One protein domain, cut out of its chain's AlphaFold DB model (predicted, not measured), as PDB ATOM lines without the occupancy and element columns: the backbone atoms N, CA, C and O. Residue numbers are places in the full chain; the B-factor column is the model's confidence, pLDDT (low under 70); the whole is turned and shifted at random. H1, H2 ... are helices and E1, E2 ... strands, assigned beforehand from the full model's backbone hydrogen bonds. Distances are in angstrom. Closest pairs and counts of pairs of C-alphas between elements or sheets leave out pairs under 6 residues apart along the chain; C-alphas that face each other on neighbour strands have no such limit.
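AT A GLANCE: This is residues 356 to 492 of the 531 residues of the protein "SMB domain-containing protein" of Lottia gigantea (UniProt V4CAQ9). A long, twisted sheet of five strands curls round one long helix, H1, and the shorter H3 covers the same face beyond it, over E4. Tiny H2 only grazes the sheet. The printed part has 137 residues, in the order E1 H1 E2 E3 H2 H3 E4 E5; the sheet, E2 E3 E1 E4 E5, is antiparallel, and the class is mixed. The whole is compact, with a radius of gyration of the C-alphas of 15.2 A, but elongated, spanning 48 by 31 by 28 A.

IN THESE COORDINATES: E2 is residues 402 to 415, 35.5 A; E3 418 to 430, 37.7 A; E1 356 to 366, 31.7 A, from C-alpha 356 at (273.316, 388.439, 413.212); E4 458 to 470, 36.8 A; E5 487 to 491, ending at C-alpha 491 (255.444, 365.207, 414.412). H1 is residues 372 to 396, 36.6 A; H2 436 to 439; H3 442 to 452, 15.3 A.

HOW THE PARTS SIT: Within hydrogen-bond range are N 408 and O 424 in the hairpin E2 and E3, 2.8 A, N 361 and O 423 between E1 and E3, 2.8 A, N 362 and O 462 between E1 and E4, 2.7 A, and N 461 and O 489 in the hairpin E4 and E5, 2.9 A. H1 and H3 lie on the same face, making two layers, helices on one face of a sheet. The closest C-alphas of H1 and E3 are Ser 383 and Ile 423, 7.2 A. H3 has a height over the sheet of 9.0 A and runs slantwise to the strands, at 39 degrees to E4 on the local plane. H1, with residues 389 to 393 alone, and H3 only just touch, with 3 pairs of C-alphas within 8 A, the closest Leu 389 and Asn 452, 7.2 A; they run opposite ways at a steep tilt of 59 degrees. H2 is close to H1 but not clearly touching: the closest C-alphas, Glu 394 and Phe 437, are 7.2 A apart. E1, H1, E2 and E3, H2 H3, E4 are split strand-helix-strand units, same-way strands with another strand between them, both with right-handed crossovers. In H1 and H3 every O i to N i+4 pair is within hydrogen-bond range; H2 is too short for one.

THE WHOLE: The farthest C-alphas, Glu 370 and Asn 434, are 48.2 A apart. The printed part has no cut. The link E4 to E5, residues 471 to 486, is long; 24 printed residues have a pLDDT under 70, among them residues 471 to 486.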
ATOM      1  N   CYS A 356     273.271 389.881 413.296       84.06
ATOM      2  CA  CYS A 356     273.316 388.439 413.212       84.06
ATOM      3  C   CYS A 356     271.988 387.873 413.715       84.06
ATOM      4  O   CYS A 356     271.511 388.260 414.784       84.06
ATOM      5  N   ILE A 357     271.422 386.952 412.945       84.38
ATOM      6  CA  ILE A 357     270.309 386.092 413.318       84.38
ATOM      7  C   ILE A 357     270.893 384.710 413.569       84.38
ATOM      8  O   ILE A 357     271.494 384.116 412.676       84.38
ATOM      9  N   GLN A 358     270.717 384.191 414.773       86.50
ATOM     10  CA  GLN A 358     271.102 382.827 415.106       86.50
ATOM     11  C   GLN A 358     269.854 382.018 415.420       86.50
ATOM     12  O   GLN A 358     269.140 382.363 416.357       86.50
ATOM     13  N   TYR A 359     269.614 380.939 414.681       86.12
ATOM     14  CA  TYR A 359     268.590 379.942 414.984       86.12
ATOM     15  C   TYR A 359     269.241 378.687 415.556       86.12
ATOM     16  O   TYR A 359     270.276 378.252 415.056       86.12
ATOM     17  N   VAL A 360     268.622 378.085 416.570       87.12
ATOM     18  CA  VAL A 360     269.115 376.856 417.201       87.12
ATOM     19  C   VAL A 360     267.985 375.838 417.238       87.12
ATOM     20  O   VAL A 360     267.026 375.992 417.990       87.12
ATOM     21  N   PHE A 361     268.112 374.787 416.433       86.44
ATOM     22  CA  PHE A 361     267.149 373.696 416.341       86.44
ATOM     23  C   PHE A 361     267.751 372.424 416.925       86.44
ATOM     24  O   PHE A 361     268.696 371.870 416.380       86.44
ATOM     25  N   LYS A 362     267.186 371.914 418.009       88.12
ATOM     26  CA  LYS A 362     267.453 370.569 418.507       88.12
ATOM     27  C   LYS A 362     266.433 369.606 417.904       88.12
ATOM     28  O   LYS A 362     265.232 369.728 418.154       88.12
ATOM     29  N   ILE A 363     266.923 368.660 417.115       88.50
ATOM     30  CA  ILE A 363     266.119 367.692 416.373       88.50
ATOM     31  C   ILE A 363     266.143 366.325 417.060       88.50
ATOM     32  O   ILE A 363     267.152 365.927 417.648       88.50
ATOM     33  N   ASN A 364     265.022 365.614 416.992       91.19
ATOM     34  CA  ASN A 364     264.890 364.228 417.426       91.19
ATOM     35  C   ASN A 364     263.853 363.530 416.538       91.19
ATOM     36  O   ASN A 364     262.656 363.636 416.799       91.19
ATOM     37  N   PHE A 365     264.300 362.861 415.481       89.50
ATOM     38  CA  PHE A 365     263.442 362.198 414.501       89.50
ATOM     39  C   PHE A 365     263.696 360.700 414.449       89.50
ATOM     40  O   PHE A 365     264.816 360.248 414.639       89.50
ATOM     41  N   THR A 366     262.646 359.942 414.157       87.25
ATOM     42  CA  THR A 366     262.699 358.530 413.786       87.25
ATOM     43  C   THR A 366     262.514 358.434 412.275       87.25
ATOM     44  O   THR A 366     261.490 358.874 411.745       87.25
ATOM     45  N   VAL A 367     263.511 357.888 411.588       85.94
ATOM     46  CA  VAL A 367     263.524 357.678 410.141       85.94
ATOM     47  C   VAL A 367     263.041 356.256 409.850       85.94
ATOM     48  O   VAL A 367     263.537 355.326 410.471       85.94
ATOM     49  N   PRO A 368     262.090 356.038 408.930       80.75
ATOM     50  CA  PRO A 368     261.569 354.697 408.643       80.75
ATOM     51  C   PRO A 368     262.564 353.723 407.988       80.75
ATOM     52  O   PRO A 368     262.218 352.559 407.819       80.75
ATOM     53  N   SER A 369     263.747 354.184 407.571       75.38
ATOM     54  CA  SER A 369     264.715 353.384 406.816       75.38
ATOM     55  C   SER A 369     265.755 352.716 407.716       75.38
ATOM     56  O   SER A 369     266.234 353.315 408.678       75.38
ATOM     57  N   GLU A 370     266.127 351.487 407.356       68.75
ATOM     58  CA  GLU A 370     267.203 350.708 407.979       68.75
ATOM     59  C   GLU A 370     268.594 351.063 407.420       68.75
ATOM     60  O   GLU A 370     269.608 350.623 407.964       68.75
ATOM     61  N   SER A 371     268.681 351.856 406.341       71.44
ATOM     62  CA  SER A 371     269.964 352.174 405.708       71.44
ATOM     63  C   SER A 371     270.588 353.464 406.262       71.44
ATOM     64  O   SER A 371     269.961 354.521 406.359       71.44
ATOM     65  N   SER A 372     271.878 353.399 406.601       64.19
ATOM     66  CA  SER A 372     272.631 354.559 407.103       64.19
ATOM     67  C   SER A 372     272.809 355.676 406.059       64.19
ATOM     68  O   SER A 372     272.979 356.840 406.435       64.19
ATOM     69  N   SER A 373     272.749 355.352 404.760       70.19
ATOM     70  CA  SER A 373     272.769 356.331 403.664       70.19
ATOM     71  C   SER A 373     271.510 357.191 403.657       70.19
ATOM     72  O   SER A 373     271.613 358.413 403.537       70.19
ATOM     73  N   ASP A 374     270.346 356.584 403.894       76.81
ATOM     74  CA  ASP A 374     269.074 357.308 403.927       76.81
ATOM     75  C   ASP A 374     269.021 358.252 405.130       76.81
ATOM     76  O   ASP A 374     268.500 359.359 405.042       76.81
ATOM     77  N   MET A 375     269.653 357.881 406.249       76.50
ATOM     78  CA  MET A 375     269.713 358.747 407.429       76.50
ATOM     79  C   MET A 375     270.528 360.023 407.188       76.50
ATOM     80  O   MET A 375     270.155 361.082 407.690       76.50
ATOM     81  N   LYS A 376     271.615 359.964 406.404       75.19
ATOM     82  CA  LYS A 376     272.381 361.167 406.024       75.19
ATOM     83  C   LYS A 376     271.560 362.085 405.123       75.19
ATOM     84  O   LYS A 376     271.473 363.281 405.404       75.19
ATOM     85  N   GLN A 377     270.918 361.517 404.103       81.31
ATOM     86  CA  GLN A 377     270.027 362.266 403.214       81.31
ATOM     87  C   GLN A 377     268.878 362.915 403.998       81.31
ATOM     88  O   GLN A 377     268.523 364.065 403.745       81.31
ATOM     89  N   GLU A 378     268.348 362.240 405.019       85.75
ATOM     90  CA  GLU A 378     267.327 362.811 405.896       85.75
ATOM     91  C   GLU A 378     267.854 363.965 406.762       85.75
ATOM     92  O   GLU A 378     267.157 364.969 406.909       85.75
ATOM     93  N   VAL A 379     269.089 363.905 407.283       78.69
ATOM     94  CA  VAL A 379     269.708 365.056 407.977       78.69
ATOM     95  C   VAL A 379     269.830 366.258 407.038       78.69
ATOM     96  O   VAL A 379     269.504 367.383 407.436       78.69
ATOM     97  N   GLU A 380     270.267 366.045 405.798       80.06
ATOM     98  CA  GLU A 380     270.373 367.100 404.783       80.06
ATOM     99  C   GLU A 380     269.000 367.673 404.426       80.06
ATOM    100  O   GLU A 380     268.822 368.895 404.404       80.06
ATOM    101  N   ARG A 381     267.994 366.809 404.244       84.62
ATOM    102  CA  ARG A 381     266.606 367.199 403.974       84.62
ATOM    103  C   ARG A 381     266.020 368.027 405.117       84.62
ATOM    104  O   ARG A 381     265.426 369.079 404.867       84.62
ATOM    105  N   ILE A 382     266.222 367.600 406.368       83.88
ATOM    106  CA  ILE A 382     265.799 368.337 407.567       83.88
ATOM    107  C   ILE A 382     266.491 369.699 407.626       83.88
ATOM    108  O   ILE A 382     265.824 370.722 407.792       83.88
ATOM    109  N   SER A 383     267.810 369.729 407.433       79.56
ATOM    110  CA  SER A 383     268.607 370.960 407.463       79.56
ATOM    111  C   SER A 383     268.154 371.948 406.386       79.56
ATOM    112  O   SER A 383     267.900 373.115 406.688       79.56
ATOM    113  N   SER A 384     267.965 371.477 405.152       79.31
ATOM    114  CA  SER A 384     267.482 372.276 404.020       79.31
ATOM    115  C   SER A 384     266.090 372.863 404.278       79.31
ATOM    116  O   SER A 384     265.855 374.056 404.060       79.31
ATOM    117  N   LYS A 385     265.170 372.073 404.852       85.50
ATOM    118  CA  LYS A 385     263.825 372.555 405.196       85.50
ATOM    119  C   LYS A 385     263.856 373.629 406.289       85.50
ATOM    120  O   LYS A 385     263.145 374.629 406.180       85.50
ATOM    121  N   LEU A 386     264.705 373.477 407.307       84.88
ATOM    122  CA  LEU A 386     264.888 374.487 408.360       84.88
ATOM    123  C   LEU A 386     265.523 375.779 407.825       84.88
ATOM    124  O   LEU A 386     265.101 376.875 408.196       84.88
ATOM    125  N   VAL A 387     266.480 375.662 406.903       80.06
ATOM    126  CA  VAL A 387     267.063 376.789 406.160       80.06
ATOM    127  C   VAL A 387     265.987 377.548 405.379       80.06
ATOM    128  O   VAL A 387     265.931 378.779 405.431       80.06
ATOM    129  N   GLN A 388     265.124 376.830 404.658       82.94
ATOM    130  CA  GLN A 388     264.043 377.425 403.874       82.94
ATOM    131  C   GLN A 388     263.014 378.125 404.770       82.94
ATOM    132  O   GLN A 388     262.607 379.250 404.476       82.94
ATOM    133  N   LEU A 389     262.640 377.491 405.881       87.62
ATOM    134  CA  LEU A 389     261.731 378.045 406.879       87.62
ATOM    135  C   LEU A 389     262.257 379.364 407.459       87.62
ATOM    136  O   LEU A 389     261.523 380.351 407.493       87.62
ATOM    137  N   ALA A 390     263.531 379.401 407.865       83.94
ATOM    138  CA  ALA A 390     264.177 380.621 408.344       83.94
ATOM    139  C   ALA A 390     264.143 381.721 407.269       83.94
ATOM    140  O   ALA A 390     263.684 382.826 407.545       83.94
ATOM    141  N   SER A 391     264.506 381.390 406.021       81.31
ATOM    142  CA  SER A 391     264.489 382.346 404.898       81.31
ATOM    143  C   SER A 391     263.109 382.944 404.655       81.31
ATOM    144  O   SER A 391     262.985 384.130 404.355       81.31
ATOM    145  N   ASN A 392     262.065 382.117 404.725       84.19
ATOM    146  CA  ASN A 392     260.697 382.554 404.482       84.19
ATOM    147  C   ASN A 392     260.211 383.474 405.605       84.19
ATOM    148  O   ASN A 392     259.643 384.526 405.313       84.19
ATOM    149  N   PHE A 393     260.501 383.129 406.864       86.62
ATOM    150  CA  PHE A 393     260.198 383.978 408.015       86.62
ATOM    151  C   PHE A 393     260.876 385.348 407.897       86.62
ATOM    152  O   PHE A 393     260.240 386.389 408.019       86.62
ATOM    153  N   GLU A 394     262.168 385.355 407.584       84.81
ATOM    154  CA  GLU A 394     262.959 386.568 407.391       84.81
ATOM    155  C   GLU A 394     262.398 387.440 406.251       84.81
ATOM    156  O   GLU A 394     262.187 388.646 406.423       84.81
ATOM    157  N   ARG A 395     262.061 386.832 405.104       83.88
ATOM    158  CA  ARG A 395     261.460 387.534 403.957       83.88
ATOM    159  C   ARG A 395     260.105 388.157 404.283       83.88
ATOM    160  O   ARG A 395     259.864 389.281 403.849       83.88
ATOM    161  N   MET A 396     259.255 387.484 405.066       83.06
ATOM    162  CA  MET A 396     257.968 388.039 405.523       83.06
ATOM    163  C   MET A 396     258.130 389.334 406.328       83.06
ATOM    164  O   MET A 396     257.211 390.146 406.400       83.06
ATOM    165  N   HIS A 397     259.315 389.551 406.889       85.00
ATOM    166  CA  HIS A 397     259.670 390.733 407.662       85.00
ATOM    167  C   HIS A 397     260.715 391.606 406.953       85.00
ATOM    168  O   HIS A 397     261.448 392.362 407.594       85.00
ATOM    169  N   ASN A 398     260.752 391.534 405.617       86.19
ATOM    170  CA  ASN A 398     261.590 392.339 404.724       86.19
ATOM    171  C   ASN A 398     263.106 392.152 404.898       86.19
ATOM    172  O   ASN A 398     263.894 392.963 404.406       86.19
ATOM    173  N   VAL A 399     263.542 391.061 405.525       83.44
ATOM    174  CA  VAL A 399     264.953 390.671 405.563       83.44
ATOM    175  C   VAL A 399     265.252 389.873 404.290       83.44
ATOM    176  O   VAL A 399     264.941 388.691 404.165       83.44
ATOM    177  N   THR A 400     265.788 390.556 403.277       72.19
ATOM    178  CA  THR A 400     265.955 389.997 401.917       72.19
ATOM    179  C   THR A 400     267.406 389.924 401.444       72.19
ATOM    180  O   THR A 400     267.677 389.323 400.408       72.19
ATOM    181  N   LYS A 401     268.347 390.519 402.187       71.69
ATOM    182  CA  LYS A 401     269.760 390.630 401.800       71.69
ATOM    183  C   LYS A 401     270.659 390.060 402.893       71.69
ATOM    184  O   LYS A 401     270.785 390.668 403.957       71.69
ATOM    185  N   TYR A 402     271.294 388.929 402.596       67.06
ATOM    186  CA  TYR A 402     272.243 388.249 403.479       67.06
ATOM    187  C   TYR A 402     273.677 388.497 403.014       67.06
ATOM    188  O   TYR A 402     273.937 388.535 401.813       67.06
ATOM    189  N   TYR A 403     274.592 388.662 403.965       60.41
ATOM    190  CA  TYR A 403     276.037 388.729 403.720       60.41
ATOM    191  C   TYR A 403     276.701 387.369 403.886       60.41
ATOM    192  O   TYR A 403     277.642 387.051 403.169       60.41
ATOM    193  N   SER A 404     276.203 386.564 404.821       59.78
ATOM    194  CA  SER A 404     276.692 385.216 405.062       59.78
ATOM    195  C   SER A 404     275.572 384.333 405.597       59.78
ATOM    196  O   SER A 404     274.663 384.792 406.301       59.78
ATOM    197  N   GLN A 405     275.664 383.049 405.270       67.62
ATOM    198  CA  GLN A 405     274.872 381.995 405.876       67.62
ATOM    199  C   GLN A 405     275.817 380.859 406.248       67.62
ATOM    200  O   GLN A 405     276.560 380.369 405.404       67.62
ATOM    201  N   ASN A 406     275.768 380.440 407.506       70.62
ATOM    202  CA  ASN A 406     276.500 379.285 407.996       70.62
ATOM    203  C   ASN A 406     275.516 378.343 408.694       70.62
ATOM    204  O   ASN A 406     274.733 378.777 409.543       70.62
ATOM    205  N   VAL A 407     275.538 377.070 408.309       69.31
ATOM    206  CA  VAL A 407     274.768 376.004 408.950       69.31
ATOM    207  C   VAL A 407     275.770 375.077 409.611       69.31
ATOM    208  O   VAL A 407     276.619 374.497 408.943       69.31
ATOM    209  N   THR A 408     275.683 374.947 410.927       74.00
ATOM    210  CA  THR A 408     276.597 374.124 411.713       74.00
ATOM    211  C   THR A 408     275.816 373.023 412.414       74.00
ATOM    212  O   THR A 408     274.824 373.282 413.096       74.00
ATOM    213  N   LEU A 409     276.261 371.782 412.228       74.94
ATOM    214  CA  LEU A 409     275.661 370.591 412.819       74.94
ATOM    215  C   LEU A 409     276.461 370.192 414.067       74.94
ATOM    216  O   LEU A 409     277.656 369.925 413.977       74.94
ATOM    217  N   TYR A 410     275.807 370.128 415.224       73.69
ATOM    218  CA  TYR A 410     276.412 369.791 416.512       73.69
ATOM    219  C   TYR A 410     275.784 368.529 417.095       73.69
ATOM    220  O   TYR A 410     274.561 368.397 417.148       73.69
ATOM    221  N   ASN A 411     276.623 367.611 417.582       80.25
ATOM    222  CA  ASN A 411     276.200 366.389 418.275       80.25
ATOM    223  C   ASN A 411     275.140 365.574 417.510       80.25
ATOM    224  O   ASN A 411     274.237 365.010 418.125       80.25
ATOM    225  N   ILE A 412     275.241 365.514 416.175       81.44
ATOM    226  CA  ILE A 412     274.389 364.624 415.384       81.44
ATOM    227  C   ILE A 412     274.786 363.182 415.703       81.44
ATOM    228  O   ILE A 412     275.896 362.740 415.389       81.44
ATOM    229  N   THR A 413     273.866 362.472 416.342       78.69
ATOM    230  CA  THR A 413     273.940 361.048 416.643       78.69
ATOM    231  C   THR A 413     272.869 360.327 415.843       78.69
ATOM    232  O   THR A 413     271.735 360.794 415.707       78.69
ATOM    233  N   ILE A 414     273.274 359.197 415.280       82.50
ATOM    234  CA  ILE A 414     272.448 358.326 414.462       82.50
ATOM    235  C   ILE A 414     272.534 356.966 415.140       82.50
ATOM    236  O   ILE A 414     273.597 356.350 415.129       82.50
ATOM    237  N   VAL A 415     271.466 356.564 415.826       82.31
ATOM    238  CA  VAL A 415     271.407 355.295 416.564       82.31
ATOM    239  C   VAL A 415     270.123 354.589 416.169       82.31
ATOM    240  O   VAL A 415     269.040 355.165 416.291       82.31
ATOM    241  N   ASP A 416     270.263 353.364 415.672       86.25
ATOM    242  CA  ASP A 416     269.194 352.567 415.075       86.25
ATOM    243  C   ASP A 416     268.524 353.325 413.922       86.25
ATOM    244  O   ASP A 416     269.114 353.541 412.871       86.25
ATOM    245  N   ASN A 417     267.309 353.800 414.158       86.38
ATOM    246  CA  ASN A 417     266.493 354.571 413.240       86.38
ATOM    247  C   ASN A 417     266.246 356.000 413.750       86.38
ATOM    248  O   ASN A 417     265.352 356.688 413.263       86.38
ATOM    249  N   LYS A 418     267.006 356.464 414.747       87.12
ATOM    250  CA  LYS A 418     266.833 357.782 415.367       87.12
ATOM    251  C   LYS A 418     267.961 358.731 415.003       87.12
ATOM    252  O   LYS A 418     269.136 358.431 415.197       87.12
ATOM    253  N   ILE A 419     267.580 359.918 414.546       86.81
ATOM    254  CA  ILE A 419     268.451 361.071 414.345       86.81
ATOM    255  C   ILE A 419     268.218 362.023 415.511       86.81
ATOM    256  O   ILE A 419     267.130 362.589 415.641       86.81
ATOM    257  N   THR A 420     269.242 362.254 416.329       86.25
ATOM    258  CA  THR A 420     269.200 363.316 417.341       86.25
ATOM    259  C   THR A 420     270.394 364.238 417.205       86.25
ATOM    260  O   THR A 420     271.485 363.795 416.864       86.25
ATOM    261  N   GLY A 421     270.206 365.529 417.447       86.31
ATOM    262  CA  GLY A 421     271.307 366.482 417.379       86.31
ATOM    263  C   GLY A 421     270.842 367.927 417.360       86.31
ATOM    264  O   GLY A 421     269.676 368.219 417.625       86.31
ATOM    265  N   ILE A 422     271.767 368.838 417.082       83.19
ATOM    266  CA  ILE A 422     271.539 370.281 417.088       83.19
ATOM    267  C   ILE A 422     271.979 370.857 415.742       83.19
ATOM    268  O   ILE A 422     273.063 370.566 415.248       83.19
ATOM    269  N   ILE A 423     271.138 371.697 415.158       80.94
ATOM    270  CA  ILE A 423     271.392 372.456 413.939       80.94
ATOM    271  C   ILE A 423     271.394 373.929 414.335       80.94
ATOM    272  O   ILE A 423     270.374 374.461 414.776       80.94
ATOM    273  N   ILE A 424     272.540 374.586 414.181       81.44
ATOM    274  CA  ILE A 424     272.687 376.025 414.392       81.44
ATOM    275  C   ILE A 424     272.768 376.697 413.031       81.44
ATOM    276  O   ILE A 424     273.584 376.325 412.192       81.44
ATOM    277  N   LEU A 425     271.924 377.695 412.810       80.19
ATOM    278  CA  LEU A 425     271.891 378.460 411.577       80.19
ATOM    279  C   LEU A 425     272.194 379.919 411.898       80.19
ATOM    280  O   LEU A 425     271.379 380.622 412.491       80.19
ATOM    281  N   ASN A 426     273.388 380.353 411.513       79.12
ATOM    282  CA  ASN A 426     273.875 381.711 411.694       79.12
ATOM    283  C   ASN A 426     273.726 382.469 410.371       79.12
ATOM    284  O   ASN A 426     274.265 382.058 409.340       79.12
ATOM    285  N   ARG A 427     273.004 383.587 410.392       79.44
ATOM    286  CA  ARG A 427     272.764 384.445 409.230       79.44
ATOM    287  C   ARG A 427     273.100 385.885 409.534       79.44
ATOM    288  O   ARG A 427     272.622 386.450 410.510       79.44
ATOM    289  N   MET A 428     273.879 386.504 408.659       78.69
ATOM    290  CA  MET A 428     274.160 387.931 408.739       78.69
ATOM    291  C   MET A 428     273.316 388.666 407.709       78.69
ATOM    292  O   MET A 428     273.405 388.369 406.517       78.69
ATOM    293  N   ALA A 429     272.517 389.635 408.148       80.31
ATOM    294  CA  ALA A 429     271.590 390.347 407.276       80.31
ATOM    295  C   ALA A 429     271.781 391.868 407.306       80.31
ATOM    296  O   ALA A 429     272.091 392.464 408.343       80.31
ATOM    297  N   TYR A 430     271.573 392.502 406.146       75.62
ATOM    298  CA  TYR A 430     271.577 393.959 406.019       75.62
ATOM    299  C   TYR A 430     270.277 394.574 406.524       75.62
ATOM    300  O   TYR A 430     269.194 394.043 406.295       75.62
ATOM    301  N   SER A 431     270.379 395.759 407.117       78.06
ATOM    302  CA  SER A 431     269.274 396.519 407.702       78.06
ATOM    303  C   SER A 431     268.489 395.755 408.777       78.06
ATOM    304  O   SER A 431     267.384 396.166 409.128       78.06
ATOM    305  N   LEU A 432     269.040 394.667 409.324       81.62
ATOM    306  CA  LEU A 432     268.329 393.797 410.260       81.62
ATOM    307  C   LEU A 432     267.888 394.559 411.508       81.62
ATOM    308  O   LEU A 432     266.751 394.456 411.953       81.62
ATOM    309  N   CYS A 433     268.787 395.362 412.049       80.81
ATOM    310  CA  CYS A 433     268.595 396.040 413.323       80.81
ATOM    311  C   CYS A 433     267.554 397.151 413.271       80.81
ATOM    312  O   CYS A 433     266.800 397.328 414.226       80.81
ATOM    313  N   ASN A 434     267.424 397.791 412.110       77.50
ATOM    314  CA  ASN A 434     266.380 398.773 411.835       77.50
ATOM    315  C   ASN A 434     265.099 398.158 411.258       77.50
ATOM    316  O   ASN A 434     264.112 398.866 411.062       77.50
ATOM    317  N   SER A 435     265.093 396.856 410.971       81.44
ATOM    318  CA  SER A 435     263.905 396.174 410.466       81.44
ATOM    319  C   SER A 435     262.921 395.863 411.596       81.44
ATOM    320  O   SER A 435     263.285 395.770 412.766       81.44
ATOM    321  N   GLN A 436     261.655 395.633 411.242       83.56
ATOM    322  CA  GLN A 436     260.666 395.122 412.196       83.56
ATOM    323  C   GLN A 436     261.058 393.745 412.752       83.56
ATOM    324  O   GLN A 436     260.613 393.387 413.838       83.56
ATOM    325  N   PHE A 437     261.923 393.011 412.042       84.25
ATOM    326  CA  PHE A 437     262.397 391.695 412.445       84.25
ATOM    327  C   PHE A 437     263.147 391.715 413.781       84.25
ATOM    328  O   PHE A 437     262.940 390.831 414.606       84.25
ATOM    329  N   SER A 438     263.957 392.746 414.051       82.19
ATOM    330  CA  SER A 438     264.689 392.861 415.325       82.19
ATOM    331  C   SER A 438     263.771 393.046 416.537       82.19
ATOM    332  O   SER A 438     264.186 392.810 417.670       82.19
ATOM    333  N   ARG A 439     262.517 393.457 416.304       84.44
ATOM    334  CA  ARG A 439     261.495 393.699 417.332       84.44
ATOM    335  C   ARG A 439     260.515 392.540 417.490       84.44
ATOM    336  O   ARG A 439     259.611 392.634 418.320       84.44
ATOM    337  N   LEU A 440     260.654 391.479 416.697       86.50
ATOM    338  CA  LEU A 440     259.750 390.341 416.770       86.50
ATOM    339  C   LEU A 440     259.897 389.619 418.103       86.50
ATOM    340  O   LEU A 440     260.990 389.366 418.611       86.50
ATOM    341  N   THR A 441     258.750 389.274 418.670       85.44
ATOM    342  CA  THR A 441     258.688 388.494 419.902       85.44
ATOM    343  C   THR A 441     258.863 387.008 419.597       85.44
ATOM    344  O   THR A 441     258.540 386.533 418.506       85.44
ATOM    345  N   ASN A 442     259.304 386.238 420.591       82.81
ATOM    346  CA  ASN A 442     259.394 384.780 420.463       82.81
ATOM    347  C   ASN A 442     258.033 384.153 420.127       82.81
ATOM    348  O   ASN A 442     257.973 383.192 419.375       82.81
ATOM    349  N   SER A 443     256.941 384.725 420.645       84.88
ATOM    350  CA  SER A 443     255.579 384.248 420.386       84.88
ATOM    351  C   SER A 443     255.224 384.295 418.896       84.88
ATOM    352  O   SER A 443     254.747 383.309 418.347       84.88
ATOM    353  N   GLN A 444     255.541 385.396 418.206       87.81
ATOM    354  CA  GLN A 444     255.267 385.537 416.769       87.81
ATOM    355  C   GLN A 444     256.041 384.520 415.925       87.81
ATOM    356  O   GLN A 444     255.508 383.982 414.958       87.81
ATOM    357  N   TYR A 445     257.281 384.226 416.311       87.62
ATOM    358  CA  TYR A 445     258.066 383.180 415.666       87.62
ATOM    359  C   TYR A 445     257.518 381.783 415.949       87.62
ATOM    360  O   TYR A 445     257.396 380.992 415.023       87.62
ATOM    361  N   ASN A 446     257.112 381.493 417.185       87.31
ATOM    362  CA  ASN A 446     256.502 380.210 417.526       87.31
ATOM    363  C   ASN A 446     255.203 379.980 416.734       87.31
ATOM    364  O   ASN A 446     255.042 378.919 416.145       87.31
ATOM    365  N   ILE A 447     254.343 380.999 416.613       88.56
ATOM    366  CA  ILE A 447     253.128 380.950 415.776       88.56
ATOM    367  C   ILE A 447     253.481 380.676 414.306       88.56
ATOM    368  O   ILE A 447     252.817 379.891 413.622       88.56
ATOM    369  N   TYR A 448     254.547 381.308 413.803       90.06
ATOM    370  CA  TYR A 448     255.033 381.049 412.452       90.06
ATOM    371  C   TYR A 448     255.494 379.595 412.284       90.06
ATOM    372  O   TYR A 448     255.135 378.955 411.293       90.06
ATOM    373  N   LEU A 449     256.240 379.059 413.256       87.56
ATOM    374  CA  LEU A 449     256.656 377.659 413.267       87.56
ATOM    375  C   LEU A 449     255.452 376.719 413.323       87.56
ATOM    376  O   LEU A 449     255.419 375.780 412.538       87.56
ATOM    377  N   ASP A 450     254.447 376.985 414.158       85.50
ATOM    378  CA  ASP A 450     253.216 376.182 414.248       85.50
ATOM    379  C   ASP A 450     252.497 376.076 412.894       85.50
ATOM    380  O   ASP A 450     251.986 375.017 412.528       85.50
ATOM    381  N   THR A 451     252.541 377.137 412.095       87.12
ATOM    382  CA  THR A 451     251.848 377.172 410.801       87.12
ATOM    383  C   THR A 451     252.675 376.573 409.659       87.12
ATOM    384  O   THR A 451     252.120 375.968 408.750       87.12
ATOM    385  N   ASN A 452     254.004 376.732 409.680       88.56
ATOM    386  CA  ASN A 452     254.846 376.465 408.504       88.56
ATOM    387  C   ASN A 452     255.814 375.285 408.673       88.56
ATOM    388  O   ASN A 452     256.363 374.792 407.686       88.56
ATOM    389  N   LEU A 453     256.063 374.832 409.904       88.19
ATOM    390  CA  LEU A 453     256.983 373.732 410.167       88.19
ATOM    391  C   LEU A 453     256.264 372.389 410.039       88.19
ATOM    392  O   LEU A 453     255.616 371.941 410.972       88.19
ATOM    393  N   THR A 454     256.415 371.709 408.910       87.19
ATOM    394  CA  THR A 454     255.867 370.358 408.715       87.19
ATOM    395  C   THR A 454     256.989 369.357 408.475       87.19
ATOM    396  O   THR A 454     258.003 369.695 407.868       87.19
ATOM    397  N   PHE A 455     256.837 368.116 408.923       84.88
ATOM    398  CA  PHE A 455     257.749 367.023 408.591       84.88
ATOM    399  C   PHE A 455     256.954 365.738 408.428       84.88
ATOM    400  O   PHE A 455     256.194 365.371 409.319       84.88
ATOM    401  N   ASP A 456     257.208 365.028 407.333       85.06
ATOM    402  CA  ASP A 456     256.664 363.688 407.088       85.06
ATOM    403  C   ASP A 456     257.518 362.638 407.821       85.06
ATOM    404  O   ASP A 456     258.009 361.684 407.227       85.06
ATOM    405  N   LEU A 457     257.795 362.876 409.106       84.81
ATOM    406  CA  LEU A 457     258.616 362.025 409.969       84.81
ATOM    407  C   LEU A 457     257.998 361.962 411.364       84.81
ATOM    408  O   LEU A 457     257.410 362.931 411.839       84.81
ATOM    409  N   ASN A 458     258.185 360.836 412.051       86.94
ATOM    410  CA  ASN A 458     257.871 360.740 413.473       86.94
ATOM    411  C   ASN A 458     258.991 361.397 414.276       86.94
ATOM    412  O   ASN A 458     260.153 361.050 414.092       86.94
ATOM    413  N   GLY A 459     258.690 362.320 415.182       89.50
ATOM    414  CA  GLY A 459     259.738 362.947 415.980       89.50
ATOM    415  C   GLY A 459     259.333 364.244 416.645       89.50
ATOM    416  O   GLY A 459     258.160 364.515 416.882       89.50
ATOM    417  N   SER A 460     260.328 365.061 416.959       87.62
ATOM    418  CA  SER A 460     260.132 366.400 417.481       87.62
ATOM    419  C   SER A 460     261.256 367.334 417.071       87.62
ATOM    420  O   SER A 460     262.409 366.931 416.896       87.62
ATOM    421  N   ILE A 461     260.900 368.608 416.966       86.44
ATOM    422  CA  ILE A 461     261.856 369.701 416.919       86.44
ATOM    423  C   ILE A 461     261.617 370.559 418.140       86.44
ATOM    424  O   ILE A 461     260.523 371.070 418.371       86.44
ATOM    425  N   SER A 462     262.684 370.721 418.897       84.56
ATOM    426  CA  SER A 462     262.818 371.742 419.918       84.56
ATOM    427  C   SER A 462     263.621 372.889 419.331       84.56
ATOM    428  O   SER A 462     264.710 372.664 418.819       84.56
ATOM    429  N   THR A 463     263.118 374.112 419.387       81.81
ATOM    430  CA  THR A 463     263.893 375.289 418.990       81.81
ATOM    431  C   THR A 463     263.992 376.266 420.145       81.81
ATOM    432  O   THR A 463     263.090 376.387 420.981       81.81
ATOM    433  N   GLN A 464     265.128 376.947 420.195       75.62
ATOM    434  CA  GLN A 464     265.358 378.038 421.119       75.62
ATOM    435  C   GLN A 464     265.186 379.368 420.388       75.62
ATOM    436  O   GLN A 464     265.459 379.479 419.193       75.62
ATOM    437  N   ARG A 465     264.758 380.387 421.149       62.62
ATOM    438  CA  ARG A 465     264.750 381.806 420.769       62.62
ATOM    439  C   ARG A 465     265.873 382.124 419.781       62.62
ATOM    440  O   ARG A 465     267.043 382.092 420.163       62.62
ATOM    441  N   TYR A 466     265.506 382.491 418.556       71.50
ATOM    442  CA  TYR A 466     266.480 383.012 417.612       71.50
ATOM    443  C   TYR A 466     267.016 384.340 418.152       71.50
ATOM    444  O   TYR A 466     266.259 385.212 418.594       71.50
ATOM    445  N   ARG A 467     268.340 384.470 418.211       76.19
ATOM    446  CA  ARG A 467     268.988 385.658 418.764       76.19
ATOM    447  C   ARG A 467     269.255 386.622 417.622       76.19
ATOM    448  O   ARG A 467     270.039 386.315 416.733       76.19
ATOM    449  N   VAL A 468     268.623 387.790 417.676       79.50
ATOM    450  CA  VAL A 468     269.006 388.930 416.844       79.50
ATOM    451  C   VAL A 468     269.992 389.766 417.647       79.50
ATOM    452  O   VAL A 468     269.623 390.373 418.651       79.50
ATOM    453  N   THR A 469     271.257 389.764 417.242       80.75
ATOM    454  CA  THR A 469     272.252 390.693 417.785       80.75
ATOM    455  C   THR A 469     272.530 391.773 416.770       80.75
ATOM    456  O   THR A 469     272.859 391.510 415.618       80.75
ATOM    457  N   CYS A 470     272.387 393.007 417.218       74.62
ATOM    458  CA  CYS A 470     272.875 394.164 416.502       74.62
ATOM    459  C   CYS A 470     274.319 394.401 416.927       74.62
ATOM    460  O   CYS A 470     274.663 394.105 418.070       74.62
ATOM    461  N   TYR A 471     275.156 394.923 416.033       65.50
ATOM    462  CA  TYR A 471     276.526 395.389 416.331       65.50
ATOM    463  C   TYR A 471     277.640 394.346 416.457       65.50
ATOM    464  O   TYR A 471     278.802 394.744 416.471       65.50
ATOM    465  N   TYR A 472     277.335 393.050 416.493       60.94
ATOM    466  CA  TYR A 472     278.353 392.006 416.601       60.94
ATOM    467  C   TYR A 472     278.226 390.988 415.471       60.94
ATOM    468  O   TYR A 472     277.130 390.700 414.984       60.94
ATOM    469  N   TRP A 473     279.373 390.453 415.049       63.03
ATOM    470  CA  TRP A 473     279.408 389.225 414.262       63.03
ATOM    471  C   TRP A 473     278.707 388.116 415.048       63.03
ATOM    472  O   TRP A 473     278.588 388.212 416.273       63.03
ATOM    473  N   CYS A 474     278.248 387.066 414.362       59.59
ATOM    474  CA  CYS A 474     277.826 385.842 415.035       59.59
ATOM    475  C   CYS A 474     279.058 385.234 415.724       59.59
ATOM    476  O   CYS A 474     279.713 384.362 415.163       59.59
ATOM    477  N   ASN A 475     279.442 385.762 416.888       63.38
ATOM    478  CA  ASN A 475     280.523 385.199 417.668       63.38
ATOM    479  C   ASN A 475     279.998 383.870 418.193       63.38
ATOM    480  O   ASN A 475     278.951 383.830 418.842       63.38
ATOM    481  N   ASN A 476     280.711 382.794 417.883       58.72
ATOM    482  CA  ASN A 476     280.387 381.449 418.349       58.72
ATOM    483  C   ASN A 476     280.674 381.270 419.849       58.72
ATOM    484  O   ASN A 476     280.736 380.130 420.293       58.72
ATOM    485  N   ASP A 477     280.863 382.357 420.613       57.00
ATOM    486  CA  ASP A 477     281.087 382.289 422.055       57.00
ATOM    487  C   ASP A 477     279.997 381.412 422.667       57.00
ATOM    488  O   ASP A 477     278.807 381.710 422.519       57.00
ATOM    489  N   ASP A 478     280.448 380.305 423.265       53.31
ATOM    490  CA  ASP A 478     279.674 379.129 423.639       53.31
ATOM    491  C   ASP A 478     278.348 379.520 424.284       53.31
ATOM    492  O   ASP A 478     278.252 379.781 425.487       53.31
ATOM    493  N   VAL A 479     277.288 379.563 423.476       56.50
ATOM    494  CA  VAL A 479     275.935 379.628 424.009       56.50
ATOM    495  C   VAL A 479     275.769 378.339 424.792       56.50
ATOM    496  O   VAL A 479     275.646 377.269 424.198       56.50
ATOM    497  N   SER A 480     275.820 378.424 426.123       60.53
ATOM    498  CA  SER A 480     275.641 377.270 426.994       60.53
ATOM    499  C   SER A 480     274.279 376.654 426.683       60.53
ATOM    500  O   SER A 480     273.235 377.201 427.044       60.53
ATOM    501  N   ILE A 481     274.300 375.518 425.986       59.41
ATOM    502  CA  ILE A 481     273.125 374.789 425.475       59.41
ATOM    503  C   ILE A 481     272.172 374.373 426.619       59.41
ATOM    504  O   ILE A 481     271.049 373.937 426.387       59.41
ATOM    505  N   THR A 482     272.607 374.510 427.871       58.34
ATOM    506  CA  THR A 482     271.985 373.937 429.060       58.34
ATOM    507  C   THR A 482     270.804 374.712 429.652       58.34
ATOM    508  O   THR A 482     270.105 374.112 430.457       58.34
ATOM    509  N   ASP A 483     270.530 375.972 429.279       54.22
ATOM    510  CA  ASP A 483     269.737 376.856 430.166       54.22
ATOM    511  C   ASP A 483     268.533 377.617 429.568       54.22
ATOM    512  O   ASP A 483     268.164 378.678 430.074       54.22
ATOM    513  N   VAL A 484     267.861 377.135 428.510       48.84
ATOM    514  CA  VAL A 484     266.775 377.933 427.888       48.84
ATOM    515  C   VAL A 484     265.508 377.138 427.554       48.84
ATOM    516  O   VAL A 484     265.563 376.086 426.928       48.84
ATOM    517  N   MET A 485     264.350 377.685 427.966       53.81
ATOM    518  CA  MET A 485     263.000 377.174 427.685       53.81
ATOM    519  C   MET A 485     262.720 377.026 426.182       53.81
ATOM    520  O   MET A 485     263.119 377.850 425.357       53.81
ATOM    521  N   ILE A 486     261.976 375.966 425.872       68.38
ATOM    522  CA  ILE A 486     262.065 375.203 424.632       68.38
ATOM    523  C   ILE A 486     260.688 375.218 423.969       68.38
ATOM    524  O   ILE A 486     259.774 374.548 424.447       68.38
ATOM    525  N   TYR A 487     260.507 375.964 422.877       82.81
ATOM    526  CA  TYR A 487     259.361 375.670 422.016       82.81
ATOM    527  C   TYR A 487     259.613 374.281 421.427       82.81
ATOM    528  O   TYR A 487     260.656 374.056 420.811       82.81
ATOM    529  N   GLN A 488     258.700 373.341 421.663       87.94
ATOM    530  CA  GLN A 488     258.813 371.969 421.188       87.94
ATOM    531  C   GLN A 488     257.565 371.595 420.401       87.94
ATOM    532  O   GLN A 488     256.448 371.706 420.901       87.94
ATOM    533  N   ARG A 489     257.778 371.106 419.182       86.50
ATOM    534  CA  ARG A 489     256.732 370.579 418.314       86.50
ATOM    535  C   ARG A 489     256.987 369.107 418.042       86.50
ATOM    536  O   ARG A 489     258.119 368.727 417.747       86.50
ATOM    537  N   PHE A 490     255.934 368.303 418.129       89.56
ATOM    538  CA  PHE A 490     255.954 366.880 417.805       89.56
ATOM    539  C   PHE A 490     255.348 366.640 416.423       89.56
ATOM    540  O   PHE A 490     254.430 367.347 416.007       89.56
ATOM    541  N   PHE A 491     255.869 365.634 415.735       88.50
ATOM    542  CA  PHE A 491     255.444 365.207 414.412       88.50
ATOM    543  C   PHE A 491     255.086 363.730 414.474       88.50
ATOM    544  O   PHE A 491     255.850 362.913 414.993       88.50
ATOM    545  N   THR A 492     253.915 363.401 413.951       83.38
ATOM    546  CA  THR A 492     253.470 362.033 413.713       83.38
ATOM    547  C   THR A 492     253.414 361.894 412.198       83.38
ATOM    548  O   THR A 492     252.484 362.416 411.596       83.38
TER     549      THR A 492